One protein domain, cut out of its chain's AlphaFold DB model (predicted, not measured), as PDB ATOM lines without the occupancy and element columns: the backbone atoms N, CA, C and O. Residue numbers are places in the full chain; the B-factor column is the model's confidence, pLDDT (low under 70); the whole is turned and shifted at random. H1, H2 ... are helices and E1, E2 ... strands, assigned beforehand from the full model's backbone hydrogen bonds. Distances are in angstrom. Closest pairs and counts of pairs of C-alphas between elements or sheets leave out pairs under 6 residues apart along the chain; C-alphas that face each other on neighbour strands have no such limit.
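Overview. This is residues 2 to 96 of the 98 residues of a protein of Bacteroidales bacterium (UniProt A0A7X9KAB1). The model has little regular structure: loops stretch between H1 at one end and a small head of E1, H2 and H3 at the other. Residues 12 to 51, with no named element, join these ends. The 95 printed residues, with named elements in the order H1 E1 H2 H3 H4, are mostly helix by class, though only 31 are in named elements. The whole is loose, radius of gyration of the C-alphas 16.1 A, and only just elongated, 52 by 26 by 25 A.

Along the chain. H1, residues 2 to 11, runs 14.6 A from C-alpha 2 at (-14.611, -72.759, 34.033). H3, residues 70 to 79, runs 14.4 A. E1 is 52 to 54, H2 65 to 68, and H4 93 to 96, ending at (-6.411, -45.179, 33.082).

Arrangement. H1 is apart from the other named elements. The closest C-alphas of E1 and H3, Lys 54 and Thr 77, are 6.4 A apart. H2 and H3 are close but not clearly touching; their closest C-alphas, Val 65 and Ala 73, are 5.5 A apart. E1 pairs with no named strand, but its residues 53 to 54 pair antiparallel with 46 to 47. In H1 and H3 every O i to N i+4 pair is within hydrogen-bond range; H2 and H4 are too short for one.

Size, cuts and confidence. The farthest C-alphas, Gln 10 and Gln 67, are 51.8 A apart. The printed part has no cut; the links H1 to E1 and H3 to H4 are long. No printed residue is under pLDDT 70.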
ATOM      1  N   ARG A   2     -13.911 -71.679  33.287       75.25
ATOM      2  CA  ARG A   2     -14.611 -72.759  34.033       75.25
ATOM      3  C   ARG A   2     -14.067 -73.069  35.442       75.25
ATOM      4  O   ARG A   2     -14.850 -73.295  36.360       75.25
ATOM      5  N   THR A   3     -12.747 -73.043  35.641       90.25
ATOM      6  CA  THR A   3     -12.129 -73.303  36.958       90.25
ATOM      7  C   THR A   3     -12.410 -72.193  37.976       90.25
ATOM      8  O   THR A   3     -12.668 -72.485  39.140       90.25
ATOM      9  N   VAL A   4     -12.427 -70.931  37.534       90.06
ATOM     10  CA  VAL A   4     -12.721 -69.768  38.392       90.06
ATOM     11  C   VAL A   4     -14.189 -69.778  38.814       90.06
ATOM     12  O   VAL A   4     -14.485 -69.561  39.983       90.06
ATOM     13  N   THR A   5     -15.100 -70.142  37.902       92.12
ATOM     14  CA  THR A   5     -16.527 -70.344  38.214       92.12
ATOM     15  C   THR A   5     -16.727 -71.375  39.311       92.12
ATOM     16  O   THR A   5     -17.426 -71.128  40.288       92.12
ATOM     17  N   LYS A   6     -16.079 -72.539  39.171       94.69
ATOM     18  CA  LYS A   6     -16.188 -73.617  40.154       94.69
ATOM     19  C   LYS A   6     -15.687 -73.169  41.528       94.69
ATOM     20  O   LYS A   6     -16.344 -73.447  42.525       94.69
ATOM     21  N   PHE A   7     -14.554 -72.468  41.569       95.06
ATOM     22  CA  PHE A   7     -13.996 -71.933  42.808       95.06
ATOM     23  C   PHE A   7     -14.941 -70.927  43.478       95.06
ATOM     24  O   PHE A   7     -15.221 -71.062  44.667       95.06
ATOM     25  N   ALA A   8     -15.467 -69.962  42.717       94.38
ATOM     26  CA  ALA A   8     -16.383 -68.951  43.240       94.38
ATOM     27  C   ALA A   8     -17.642 -69.592  43.843       94.38
ATOM     28  O   ALA A   8     -17.973 -69.328  44.997       94.38
ATOM     29  N   ASN A   9     -18.257 -70.537  43.123       93.62
ATOM     30  CA  ASN A   9     -19.435 -71.263  43.600       93.62
ATOM     31  C   ASN A   9     -19.157 -72.043  44.894       93.62
ATOM     32  O   ASN A   9     -19.953 -71.994  45.826       93.62
ATOM     33  N   GLN A  10     -18.013 -72.729  44.989       97.00
ATOM     34  CA  GLN A  10     -17.623 -73.469  46.199       97.00
ATOM     35  C   GLN A  10     -17.397 -72.565  47.416       97.00
ATOM     36  O   GLN A  10     -17.492 -73.029  48.550       97.00
ATOM     37  N   LYS A  11     -17.052 -71.297  47.189       96.69
ATOM     38  CA  LYS A  11     -16.775 -70.314  48.238       96.69
ATOM     39  C   LYS A  11     -17.941 -69.359  48.500       96.69
ATOM     40  O   LYS A  11     -17.806 -68.507  49.369       96.69
ATOM     41  N   GLY A  12     -19.060 -69.498  47.781       95.62
ATOM     42  CA  GLY A  12     -20.194 -68.575  47.880       95.62
ATOM     43  C   GLY A  12     -19.847 -67.148  47.445       95.62
ATOM     44  O   GLY A  12     -20.377 -66.194  48.003       95.62
ATOM     45  N   LEU A  13     -18.915 -66.997  46.499       94.38
ATOM     46  CA  LEU A  13     -18.464 -65.701  45.997       94.38
ATOM     47  C   LEU A  13     -19.252 -65.308  44.748       94.38
ATOM     48  O   LEU A  13     -19.477 -66.133  43.860       94.38
ATOM     49  N   GLU A  14     -19.602 -64.027  44.650       92.38
ATOM     50  CA  GLU A  14     -20.130 -63.444  43.420       92.38
ATOM     51  C   GLU A  14     -19.025 -63.411  42.356       92.38
ATOM     52  O   GLU A  14     -17.895 -62.991  42.619       92.38
ATOM     53  N   ILE A  15     -19.347 -63.870  41.149       91.94
ATOM     54  CA  ILE A  15     -18.416 -63.894  40.027       91.94
ATOM     55  C   ILE A  15     -18.845 -62.903  38.958       91.94
ATOM     56  O   ILE A  15     -20.024 -62.803  38.627       91.94
ATOM     57  N   ARG A  16     -17.858 -62.201  38.395       92.31
ATOM     58  CA  ARG A  16     -18.050 -61.282  37.276       92.31
ATOM     59  C   ARG A  16     -17.090 -61.610  36.149       92.31
ATOM     60  O   ARG A  16     -15.928 -61.930  36.413       92.31
ATOM     61  N   TYR A  17     -17.553 -61.498  34.908       91.38
ATOM     62  CA  TYR A  17     -16.699 -61.650  33.730       91.38
ATOM     63  C   TYR A  17     -16.596 -60.337  32.977       91.38
ATOM     64  O   TYR A  17     -17.582 -59.784  32.496       91.38
ATOM     65  N   ILE A  18     -15.362 -59.852  32.879       90.44
ATOM     66  CA  ILE A  18     -15.010 -58.688  32.082       90.44
ATOM     67  C   ILE A  18     -14.297 -59.223  30.848       90.44
ATOM     68  O   ILE A  18     -13.197 -59.772  30.949       90.44
ATOM     69  N   HIS A  19     -14.942 -59.109  29.691       90.56
ATOM     70  CA  HIS A  19     -14.307 -59.459  28.425       90.56
ATOM     71  C   HIS A  19     -13.191 -58.472  28.114       90.56
ATOM     72  O   HIS A  19     -13.264 -57.291  28.468       90.56
ATOM     73  N   GLN A  20     -12.153 -58.957  27.440       90.31
ATOM     74  CA  GLN A  20     -11.063 -58.099  27.004       90.31
ATOM     75  C   GLN A  20     -11.605 -57.001  26.084       90.31
ATOM     76  O   GLN A  20     -12.303 -57.273  25.110       90.31
ATOM     77  N   MET A  21     -11.265 -55.758  26.407       91.25
ATOM     78  CA  MET A  21     -11.697 -54.583  25.662       91.25
ATOM     79  C   MET A  21     -10.601 -54.101  24.708       91.25
ATOM     80  O   MET A  21      -9.413 -54.255  24.997       91.25
ATOM     81  N   ASN A  22     -10.995 -53.429  23.624       92.38
ATOM     82  CA  ASN A  22     -10.093 -52.667  22.763       92.38
ATOM     83  C   ASN A  22     -10.511 -51.191  22.732       92.38
ATOM     84  O   ASN A  22     -11.486 -50.818  22.084       92.38
ATOM     85  N   LEU A  23      -9.750 -50.337  23.418       92.12
ATOM     86  CA  LEU A  23     -10.019 -48.897  23.492       92.12
ATOM     87  C   LEU A  23      -9.890 -48.198  22.136       92.12
ATOM     88  O   LEU A  23     -10.715 -47.344  21.815       92.12
ATOM     89  N   ALA A  24      -8.884 -48.566  21.341       92.31
ATOM     90  CA  ALA A  24      -8.593 -47.909  20.070       92.31
ATOM     91  C   ALA A  24      -9.660 -48.216  19.007       92.31
ATOM     92  O   ALA A  24     -10.001 -47.344  18.208       92.31
ATOM     93  N   GLU A  25     -10.202 -49.435  19.032       93.94
ATOM     94  CA  GLU A  25     -11.278 -49.882  18.139       93.94
ATOM     95  C   GLU A  25     -12.679 -49.618  18.706       93.94
ATOM     96  O   GLU A  25     -13.660 -49.741  17.982       93.94
ATOM     97  N   GLY A  26     -12.787 -49.230  19.981       92.69
ATOM     98  CA  GLY A  26     -14.078 -48.988  20.626       92.69
ATOM     99  C   GLY A  26     -14.834 -50.256  21.006       92.69
ATOM    100  O   GLY A  26     -16.046 -50.229  21.185       92.69
ATOM    101  N   ILE A  27     -14.130 -51.380  21.126       93.94
ATOM    102  CA  ILE A  27     -14.730 -52.681  21.407       93.94
ATOM    103  C   ILE A  27     -14.811 -52.875  22.919       93.94
ATOM    104  O   ILE A  27     -13.793 -52.955  23.612       93.94
ATOM    105  N   PHE A  28     -16.032 -52.983  23.426       93.81
ATOM    106  CA  PHE A  28     -16.331 -53.355  24.802       93.81
ATOM    107  C   PHE A  28     -17.677 -54.071  24.876       93.81
ATOM    108  O   PHE A  28     -18.473 -54.036  23.939       93.81
ATOM    109  N   SER A  29     -17.932 -54.722  26.003       93.38
ATOM    110  CA  SER A  29     -19.180 -55.430  26.268       93.38
ATOM    111  C   SER A  29     -19.640 -55.196  27.703       93.38
ATOM    112  O   SER A  29     -18.888 -54.697  28.549       93.38
ATOM    113  N   ALA A  30     -20.907 -55.519  27.958       93.50
ATOM    114  CA  ALA A  30     -21.443 -55.542  29.307       93.50
ATOM    115  C   ALA A  30     -20.684 -56.566  30.163       93.50
ATOM    116  O   ALA A  30     -20.320 -57.646  29.692       93.50
ATOM    117  N   VAL A  31     -20.436 -56.213  31.422       92.25
ATOM    118  CA  VAL A  31     -19.815 -57.114  32.392       92.25
ATOM    119  C   VAL A  31     -20.847 -58.152  32.808       92.25
ATOM    120  O   VAL A  31     -21.905 -57.814  33.329       92.25
ATOM    121  N   GLU A  32     -20.541 -59.429  32.617       92.31
ATOM    122  CA  GLU A  32     -21.432 -60.492  33.072       92.31
ATOM    123  C   GLU A  32     -21.414 -60.530  34.600       92.31
ATOM    124  O   GLU A  32     -20.341 -60.591  35.202       92.31
ATOM    125  N   GLY A  33     -22.589 -60.474  35.227       89.56
ATOM    126  CA  GLY A  33     -22.710 -60.416  36.686       89.56
ATOM    127  C   GLY A  33     -22.378 -59.048  37.298       89.56
ATOM    128  O   GLY A  33     -22.141 -58.975  38.498       89.56
ATOM    129  N   GLY A  34     -22.331 -57.960  36.519       89.31
ATOM    130  CA  GLY A  34     -22.146 -56.611  37.064       89.31
ATOM    131  C   GLY A  34     -22.627 -55.492  36.140       89.31
ATOM    132  O   GLY A  34     -23.087 -55.733  35.032       89.31
ATOM    133  N   ASP A  35     -22.470 -54.242  36.578       88.31
ATOM    134  CA  ASP A  35     -23.062 -53.081  35.887       88.31
ATOM    135  C   ASP A  35     -22.110 -52.376  34.899       88.31
ATOM    136  O   ASP A  35     -22.419 -51.316  34.348       88.31
ATOM    137  N   GLY A  36     -20.923 -52.935  34.657       89.19
ATOM    138  CA  GLY A  36     -19.966 -52.380  33.699       89.19
ATOM    139  C   GLY A  36     -20.445 -52.521  32.250       89.19
ATOM    140  O   GLY A  36     -21.130 -53.474  31.912       89.19
ATOM    141  N   GLY A  37     -20.073 -51.577  31.381       90.50
ATOM    142  CA  GLY A  37     -20.437 -51.601  29.955       90.50
ATOM    143  C   GLY A  37     -21.845 -51.081  29.623       90.50
ATOM    144  O   GLY A  37     -22.128 -50.846  28.454       90.50
ATOM    145  N   HIS A  38     -22.692 -50.796  30.619       94.50
ATOM    146  CA  HIS A  38     -24.018 -50.195  30.417       94.50
ATOM    147  C   HIS A  38     -23.928 -48.669  30.298       94.50
ATOM    148  O   HIS A  38     -23.939 -47.944  31.296       94.50
ATOM    149  N   CYS A  39     -23.793 -48.162  29.071       95.06
ATOM    150  CA  CYS A  39     -23.569 -46.733  28.841       95.06
ATOM    151  C   CYS A  39     -24.743 -45.852  29.292       95.06
ATOM    152  O   CYS A  39     -24.499 -44.809  29.891       95.06
ATOM    153  N   GLU A  40     -25.987 -46.296  29.095       93.81
ATOM    154  CA  GLU A  40     -27.199 -45.522  29.414       93.81
ATOM    155  C   GLU A  40     -27.306 -45.127  30.894       93.81
ATOM    156  O   GLU A  40     -27.870 -44.086  31.223       93.81
ATOM    157  N   GLN A  41     -26.732 -45.934  31.787       93.50
ATOM    158  CA  GLN A  41     -26.749 -45.711  33.235       93.50
ATOM    159  C   GLN A  41     -25.392 -45.228  33.773       93.50
ATOM    160  O   GLN A  41     -25.248 -44.916  34.955       93.50
ATOM    161  N   CYS A  42     -24.362 -45.173  32.924       94.88
ATOM    162  CA  CYS A  42     -23.000 -44.890  33.351       94.88
ATOM    163  C   CYS A  42     -22.826 -43.410  33.709       94.88
ATOM    164  O   CYS A  42     -22.789 -42.548  32.837       94.88
ATOM    165  N   ASN A  43     -22.577 -43.121  34.983       94.25
ATOM    166  CA  ASN A  43     -22.270 -41.785  35.512       94.25
ATOM    167  C   ASN A  43     -20.779 -41.593  35.864       94.25
ATOM    168  O   ASN A  43     -20.402 -40.609  36.496       94.25
ATOM    169  N   ARG A  44     -19.906 -42.525  35.455       94.50
ATOM    170  CA  ARG A  44     -18.475 -42.482  35.793       94.50
ATOM    171  C   ARG A  44     -17.733 -41.401  35.011       94.50
ATOM    172  O   ARG A  44     -17.869 -41.312  33.790       94.50
ATOM    173  N   LEU A  45     -16.899 -40.652  35.726       95.81
ATOM    174  CA  LEU A  45     -15.845 -39.779  35.206       95.81
ATOM    175  C   LEU A  45     -14.493 -40.315  35.690       95.81
ATOM    176  O   LEU A  45     -14.440 -41.045  36.681       95.81
ATOM    177  N   ARG A  46     -13.400 -39.978  35.004       94.94
ATOM    178  CA  ARG A  46     -12.054 -40.447  35.379       94.94
ATOM    179  C   ARG A  46     -11.099 -39.274  35.515       94.94
ATOM    180  O   ARG A  46     -10.891 -38.569  34.538       94.94
ATOM    181  N   LEU A  47     -10.503 -39.098  36.691       95.06
ATOM    182  CA  LEU A  47      -9.346 -38.224  36.878       95.06
ATOM    183  C   LEU A  47      -8.080 -39.034  36.589       95.06
ATOM    184  O   LEU A  47      -7.860 -40.078  37.201       95.06
ATOM    185  N   THR A  48      -7.272 -38.581  35.642       93.38
ATOM    186  CA  THR A  48      -6.008 -39.216  35.268       93.38
ATOM    187  C   THR A  48      -4.849 -38.651  36.089       93.38
ATOM    188  O   THR A  48      -4.913 -37.530  36.599       93.38
ATOM    189  N   ALA A  49      -3.767 -39.425  36.216       92.31
ATOM    190  CA  ALA A  49      -2.593 -39.034  37.002       92.31
ATOM    191  C   ALA A  49      -1.873 -37.786  36.452       92.31
ATOM    192  O   ALA A  49      -1.246 -37.054  37.214       92.31
ATOM    193  N   ASP A  50      -2.002 -37.508  35.150       93.19
ATOM    194  CA  ASP A  50      -1.501 -36.293  34.492       93.19
ATOM    195  C   ASP A  50      -2.430 -35.073  34.671       93.19
ATOM    196  O   ASP A  50      -2.143 -33.999  34.150       93.19
ATOM    197  N   GLY A  51      -3.508 -35.194  35.455       96.00
ATOM    198  CA  GLY A  51      -4.339 -34.058  35.864       96.00
ATOM    199  C   GLY A  51      -5.462 -33.696  34.893       96.00
ATOM    200  O   GLY A  51      -5.909 -32.545  34.886       96.00
ATOM    201  N   PHE A  52      -5.940 -34.656  34.098       97.19
ATOM    202  CA  PHE A  52      -7.094 -34.472  33.220       97.19
ATOM    203  C   PHE A  52      -8.326 -35.212  33.736       97.19
ATOM    204  O   PHE A  52      -8.229 -36.295  34.306       97.19
ATOM    205  N   ILE A  53      -9.510 -34.664  33.476       97.38
ATOM    206  CA  ILE A  53     -10.775 -35.371  33.687       97.38
ATOM    207  C   ILE A  53     -11.289 -35.873  32.338       97.38
ATOM    208  O   ILE A  53     -11.402 -35.105  31.383       97.38
ATOM    209  N   LYS A  54     -11.593 -37.168  32.254       96.88
ATOM    210  CA  LYS A  54     -12.182 -37.822  31.084       96.88
ATOM    211  C   LYS A  54     -13.665 -38.130  31.320       96.88
ATOM    212  O   LYS A  54     -14.012 -38.651  32.387       96.88
ATOM    213  N   PRO A  55     -14.530 -37.909  30.314       97.00
ATOM    214  CA  PRO A  55     -15.953 -38.223  30.410       97.00
ATOM    215  C   PRO A  55     -16.274 -39.716  30.279       97.00
ATOM    216  O   PRO A  55     -17.342 -40.169  30.696       97.00
ATOM    217  N   CYS A  56     -15.374 -40.485  29.665       95.81
ATOM    218  CA  CYS A  56     -15.554 -41.904  29.385       95.81
ATOM    219  C   CYS A  56     -14.193 -42.614  29.301       95.81
ATOM    220  O   CYS A  56     -13.171 -41.989  29.014       95.81
ATOM    221  N   LEU A  57     -14.187 -43.931  29.537       94.62
ATOM    222  CA  LEU A  57     -13.037 -44.802  29.253       94.62
ATOM    223  C   LEU A  57     -12.739 -44.854  27.741       94.62
ATOM    224  O   LEU A  57     -11.577 -44.836  27.345       94.62
ATOM    225  N   PHE A  58     -13.793 -44.847  26.920       95.38
ATOM    226  CA  PHE A  58     -13.766 -44.899  25.455       95.38
ATOM    227  C   PHE A  58     -14.069 -43.519  24.865       95.38
ATOM    228  O   PHE A  58     -15.087 -43.311  24.213       95.38
ATOM    229  N   SER A  59     -13.240 -42.535  25.194       95.06
ATOM    230  CA  SER A  59     -13.287 -41.217  24.569       95.06
ATOM    231  C   SER A  59     -11.904 -40.579  24.595       95.06
ATOM    232  O   SER A  59     -11.203 -40.644  25.611       95.06
ATOM    233  N   ASP A  60     -11.538 -39.914  23.503       95.75
ATOM    234  CA  ASP A  60     -10.351 -39.059  23.431       95.75
ATOM    235  C   ASP A  60     -10.545 -37.718  24.159       95.75
ATOM    236  O   ASP A  60      -9.569 -37.050  24.500       95.75
ATOM    237  N   LEU A  61     -11.785 -37.339  24.491       96.69
ATOM    238  CA  LEU A  61     -12.047 -36.115  25.244       96.69
ATOM    239  C   LEU A  61     -11.380 -36.165  26.622       96.69
ATOM    240  O   LEU A  61     -11.407 -37.179  27.334       96.69
ATOM    241  N   ARG A  62     -10.772 -35.040  26.996       96.31
ATOM    242  CA  ARG A  62     -10.152 -34.824  28.300       96.31
ATOM    243  C   ARG A  62     -10.039 -33.330  28.589       96.31
ATOM    244  O   ARG A  62      -9.801 -32.549  27.675       96.31
ATOM    245  N   TYR A  63     -10.181 -32.953  29.854       98.06
ATOM    246  CA  TYR A  63     -10.192 -31.557  30.293       98.06
ATOM    247  C   TYR A  63      -9.140 -31.336  31.372       98.06
ATOM    248  O   TYR A  63      -9.134 -32.042  32.380       98.06
ATOM    249  N   GLU A  64      -8.241 -30.380  31.155       98.19
ATOM    250  CA  GLU A  64      -7.120 -30.132  32.058       98.19
ATOM    251  C   GLU A  64      -7.566 -29.362  33.302       98.19
ATOM    252  O   GLU A  64      -8.071 -28.237  33.225       98.19
ATOM    253  N   VAL A  65      -7.340 -29.950  34.476       98.38
ATOM    254  CA  VAL A  65      -7.770 -29.357  35.749       98.38
ATOM    255  C   VAL A  65      -6.969 -28.101  36.085       98.38
ATOM    256  O   VAL A  65      -7.534 -27.143  36.609       98.38
ATOM    257  N   ARG A  66      -5.665 -28.081  35.781       97.62
ATOM    258  CA  ARG A  66      -4.776 -26.949  36.103       97.62
ATOM    259  C   ARG A  66      -5.129 -25.692  35.311       97.62
ATOM    260  O   ARG A  66      -5.029 -24.600  35.856       97.62
ATOM    261  N   GLN A  67      -5.572 -25.859  34.066       98.19
ATOM    262  CA  GLN A  67      -5.949 -24.750  33.195       98.19
ATOM    263  C   GLN A  67      -7.356 -24.220  33.505       98.19
ATOM    264  O   GLN A  67      -7.558 -23.014  33.595       98.19
ATOM    265  N   LEU A  68      -8.337 -25.113  33.662       98.06
ATOM    266  CA  LEU A  68      -9.749 -24.725  33.795       98.06
ATOM    267  C   LEU A  68     -10.176 -24.476  35.249       98.06
ATOM    268  O   LEU A  68     -11.201 -23.836  35.501       98.06
ATOM    269  N   GLY A  69      -9.422 -25.011  36.210       98.31
ATOM    270  CA  GLY A  69      -9.859 -25.178  37.589       98.31
ATOM    271  C   GLY A  69     -10.815 -26.368  37.747       98.31
ATOM    272  O   GLY A  69     -11.538 -26.753  36.824       98.31
ATOM    273  N   ALA A  70     -10.851 -26.949  38.950       97.75
ATOM    274  CA  ALA A  70     -11.576 -28.196  39.222       97.75
ATOM    275  C   ALA A  70     -13.065 -28.139  38.840       97.75
ATOM    276  O   ALA A  70     -13.578 -29.049  38.189       97.75
ATOM    277  N   ARG A  71     -13.757 -27.049  39.197       98.31
ATOM    278  CA  ARG A  71     -15.193 -26.891  38.928       98.31
ATOM    279  C   ARG A  71     -15.500 -26.862  37.431       98.31
ATOM    280  O   ARG A  71     -16.401 -27.566  36.985       98.31
ATOM    281  N   ASN A  72     -14.773 -26.054  36.662       98.56
ATOM    282  CA  ASN A  72     -15.048 -25.915  35.233       98.56
ATOM    283  C   ASN A  72     -14.629 -27.168  34.467       98.56
ATOM    284  O   ASN A  72     -15.386 -27.609  33.611       98.56
ATOM    285  N   ALA A  73     -13.504 -27.798  34.829       98.50
ATOM    286  CA  ALA A  73     -13.099 -29.074  34.242       98.50
ATOM    287  C   ALA A  73     -14.188 -30.150  34.417       98.50
ATOM    288  O   ALA A  73     -14.533 -30.840  33.459       98.50
ATOM    289  N   LEU A  74     -14.788 -30.256  35.612       98.44
ATOM    290  CA  LEU A  74     -15.906 -31.173  35.868       98.44
ATOM    291  C   LEU A  74     -17.141 -30.829  35.029       98.44
ATOM    292  O   LEU A  74     -17.715 -31.714  34.399       98.44
ATOM    293  N   LEU A  75     -17.541 -29.556  35.002       98.56
ATOM    294  CA  LEU A  75     -18.716 -29.117  34.250       98.56
ATOM    295  C   LEU A  75     -18.569 -29.353  32.743       98.56
ATOM    296  O   LEU A  75     -19.509 -29.843  32.119       98.56
ATOM    297  N   GLU A  76     -17.401 -29.053  32.170       98.38
ATOM    298  CA  GLU A  76     -17.113 -29.344  30.763       98.38
ATOM    299  C   GLU A  76     -17.124 -30.846  30.487       98.38
ATOM    300  O   GLU A  76     -17.712 -31.291  29.502       98.38
ATOM    301  N   THR A  77     -16.548 -31.642  31.389       98.19
ATOM    302  CA  THR A  77     -16.558 -33.101  31.259       98.19
ATOM    303  C   THR A  77     -17.983 -33.656  31.249       98.19
ATOM    304  O   THR A  77     -18.306 -34.493  30.411       98.19
ATOM    305  N   ILE A  78     -18.847 -33.200  32.162       97.88
ATOM    306  CA  ILE A  78     -20.239 -33.663  32.257       97.88
ATOM    307  C   ILE A  78     -21.022 -33.269  31.003       97.88
ATOM    308  O   ILE A  78     -21.706 -34.114  30.430       97.88
ATOM    309  N   ARG A  79     -20.894 -32.012  30.552       97.88
ATOM    310  CA  ARG A  79     -21.569 -31.516  29.341       97.88
ATOM    311  C   ARG A  79     -21.223 -32.325  28.099       97.88
ATOM    312  O   ARG A  79     -22.088 -32.553  27.264       97.88
ATOM    313  N   ASN A  80     -19.969 -32.749  27.991       97.56
ATOM    314  CA  ASN A  80     -19.457 -33.464  26.828       97.56
ATOM    315  C   ASN A  80     -19.370 -34.978  27.059       97.56
ATOM    316  O   ASN A  80     -18.624 -35.678  26.367       97.56
ATOM    317  N   LYS A  81     -20.107 -35.509  28.043       97.56
ATOM    318  CA  LYS A  81     -20.169 -36.949  28.255       97.56
ATOM    319  C   LYS A  81     -20.872 -37.610  27.068       97.56
ATOM    320  O   LYS A  81     -22.031 -37.288  26.811       97.56
ATOM    321  N   PRO A  82     -20.201 -38.513  26.329       96.44
ATOM    322  CA  PRO A  82     -20.818 -39.127  25.168       96.44
ATOM    323  C   PRO A  82     -21.942 -40.065  25.617       96.44
ATOM    324  O   PRO A  82     -21.874 -40.649  26.702       96.44
ATOM    325  N   LYS A  83     -22.954 -40.229  24.756       95.44
ATOM    326  CA  LYS A  83     -24.076 -41.151  24.988       95.44
ATOM    327  C   LYS A  83     -23.590 -42.588  25.213       95.44
ATOM    328  O   LYS A  83     -24.140 -43.306  26.040       95.44
ATOM    329  N   GLU A  84     -22.537 -42.978  24.504       96.12
ATOM    330  CA  GLU A  84     -21.896 -44.284  24.608       96.12
ATOM    331  C   GLU A  84     -20.390 -44.187  24.365       96.12
ATOM    332  O   GLU A  84     -19.879 -43.170  23.888       96.12
ATOM    333  N   GLY A  85     -19.658 -45.230  24.757       93.75
ATOM    334  CA  GLY A  85     -18.234 -45.326  24.465       93.75
ATOM    335  C   GLY A  85     -17.981 -45.303  22.960       93.75
ATOM    336  O   GLY A  85     -18.616 -46.046  22.225       93.75
ATOM    337  N   THR A  86     -17.055 -44.457  22.514       93.56
ATOM    338  CA  THR A  86     -16.608 -44.415  21.121       93.56
ATOM    339  C   THR A  86     -15.234 -45.057  21.026       93.56
ATOM    340  O   THR A  86     -15.109 -46.268  21.120       93.56
ATOM    341  N   THR A  87     -14.174 -44.269  20.911       94.50
ATOM    342  CA  THR A  87     -12.798 -44.756  20.819       94.50
ATOM    343  C   THR A  87     -11.898 -43.924  21.717       94.50
ATOM    344  O   THR A  87     -12.195 -42.767  22.019       94.50
ATOM    345  N   ASN A  88     -10.810 -44.530  22.177       93.81
ATOM    346  CA  ASN A  88      -9.758 -43.854  22.918       93.81
ATOM    347  C   ASN A  88      -8.404 -44.289  22.355       93.81
ATOM    348  O   ASN A  88      -7.984 -45.432  22.524       93.81
ATOM    349  N   ARG A  89      -7.756 -43.366  21.653       92.31
ATOM    350  CA  ARG A  89      -6.433 -43.511  21.038       92.31
ATOM    351  C   ARG A  89      -5.354 -42.761  21.815       92.31
ATOM    352  O   ARG A  89      -4.174 -42.970  21.561       92.31
ATOM    353  N   ILE A  90      -5.743 -41.901  22.759       88.88
ATOM    354  CA  ILE A  90      -4.806 -41.129  23.587       88.88
ATOM    355  C   ILE A  90      -4.288 -41.956  24.765       88.88
ATOM    356  O   ILE A  90      -3.110 -41.880  25.113       88.88
ATOM    357  N   ASN A  91      -5.161 -42.721  25.422       86.00
ATOM    358  CA  ASN A  91      -4.811 -43.477  26.616       86.00
ATOM    359  C   ASN A  91      -4.955 -44.979  26.392       86.00
ATOM    360  O   ASN A  91      -5.928 -45.450  25.810       86.00
ATOM    361  N   TYR A  92      -4.030 -45.733  26.977       81.88
ATOM    362  CA  TYR A  92      -4.113 -47.183  27.046       81.88
ATOM    363  C   TYR A  92      -4.829 -47.649  28.310       81.88
ATOM    364  O   TYR A  92      -4.792 -46.977  29.343       81.88
ATOM    365  N   PHE A  93      -5.420 -48.842  28.240       79.75
ATOM    366  CA  PHE A  93      -6.190 -49.465  29.321       79.75
ATOM    367  C   PHE A  93      -5.443 -49.458  30.668       79.75
ATOM    368  O   PHE A  93      -6.001 -49.065  31.692       79.75
ATOM    369  N   TYR A  94      -4.153 -49.799  30.649       78.94
ATOM    370  CA  TYR A  94      -3.297 -49.876  31.836       78.94
ATOM    371  C   TYR A  94      -2.978 -48.510  32.469       78.94
ATOM    372  O   TYR A  94      -2.710 -48.445  33.663       78.94
ATOM    373  N   ASN A  95      -3.067 -47.410  31.713       79.88
ATOM    374  CA  ASN A  95      -2.759 -46.066  32.218       79.88
ATOM    375  C   ASN A  95      -3.961 -45.368  32.865       79.88
ATOM    376  O   ASN A  95      -3.783 -44.380  33.573       79.88
ATOM    377  N   ILE A  96      -5.185 -45.832  32.595       81.44
ATOM    378  CA  ILE A  96      -6.411 -45.179  33.082       81.44
ATOM    379  C   ILE A  96      -7.347 -46.116  33.846       81.44
ATOM    380  O   ILE A  96      -8.497 -45.746  34.085       81.44
TER     381      ILE A  96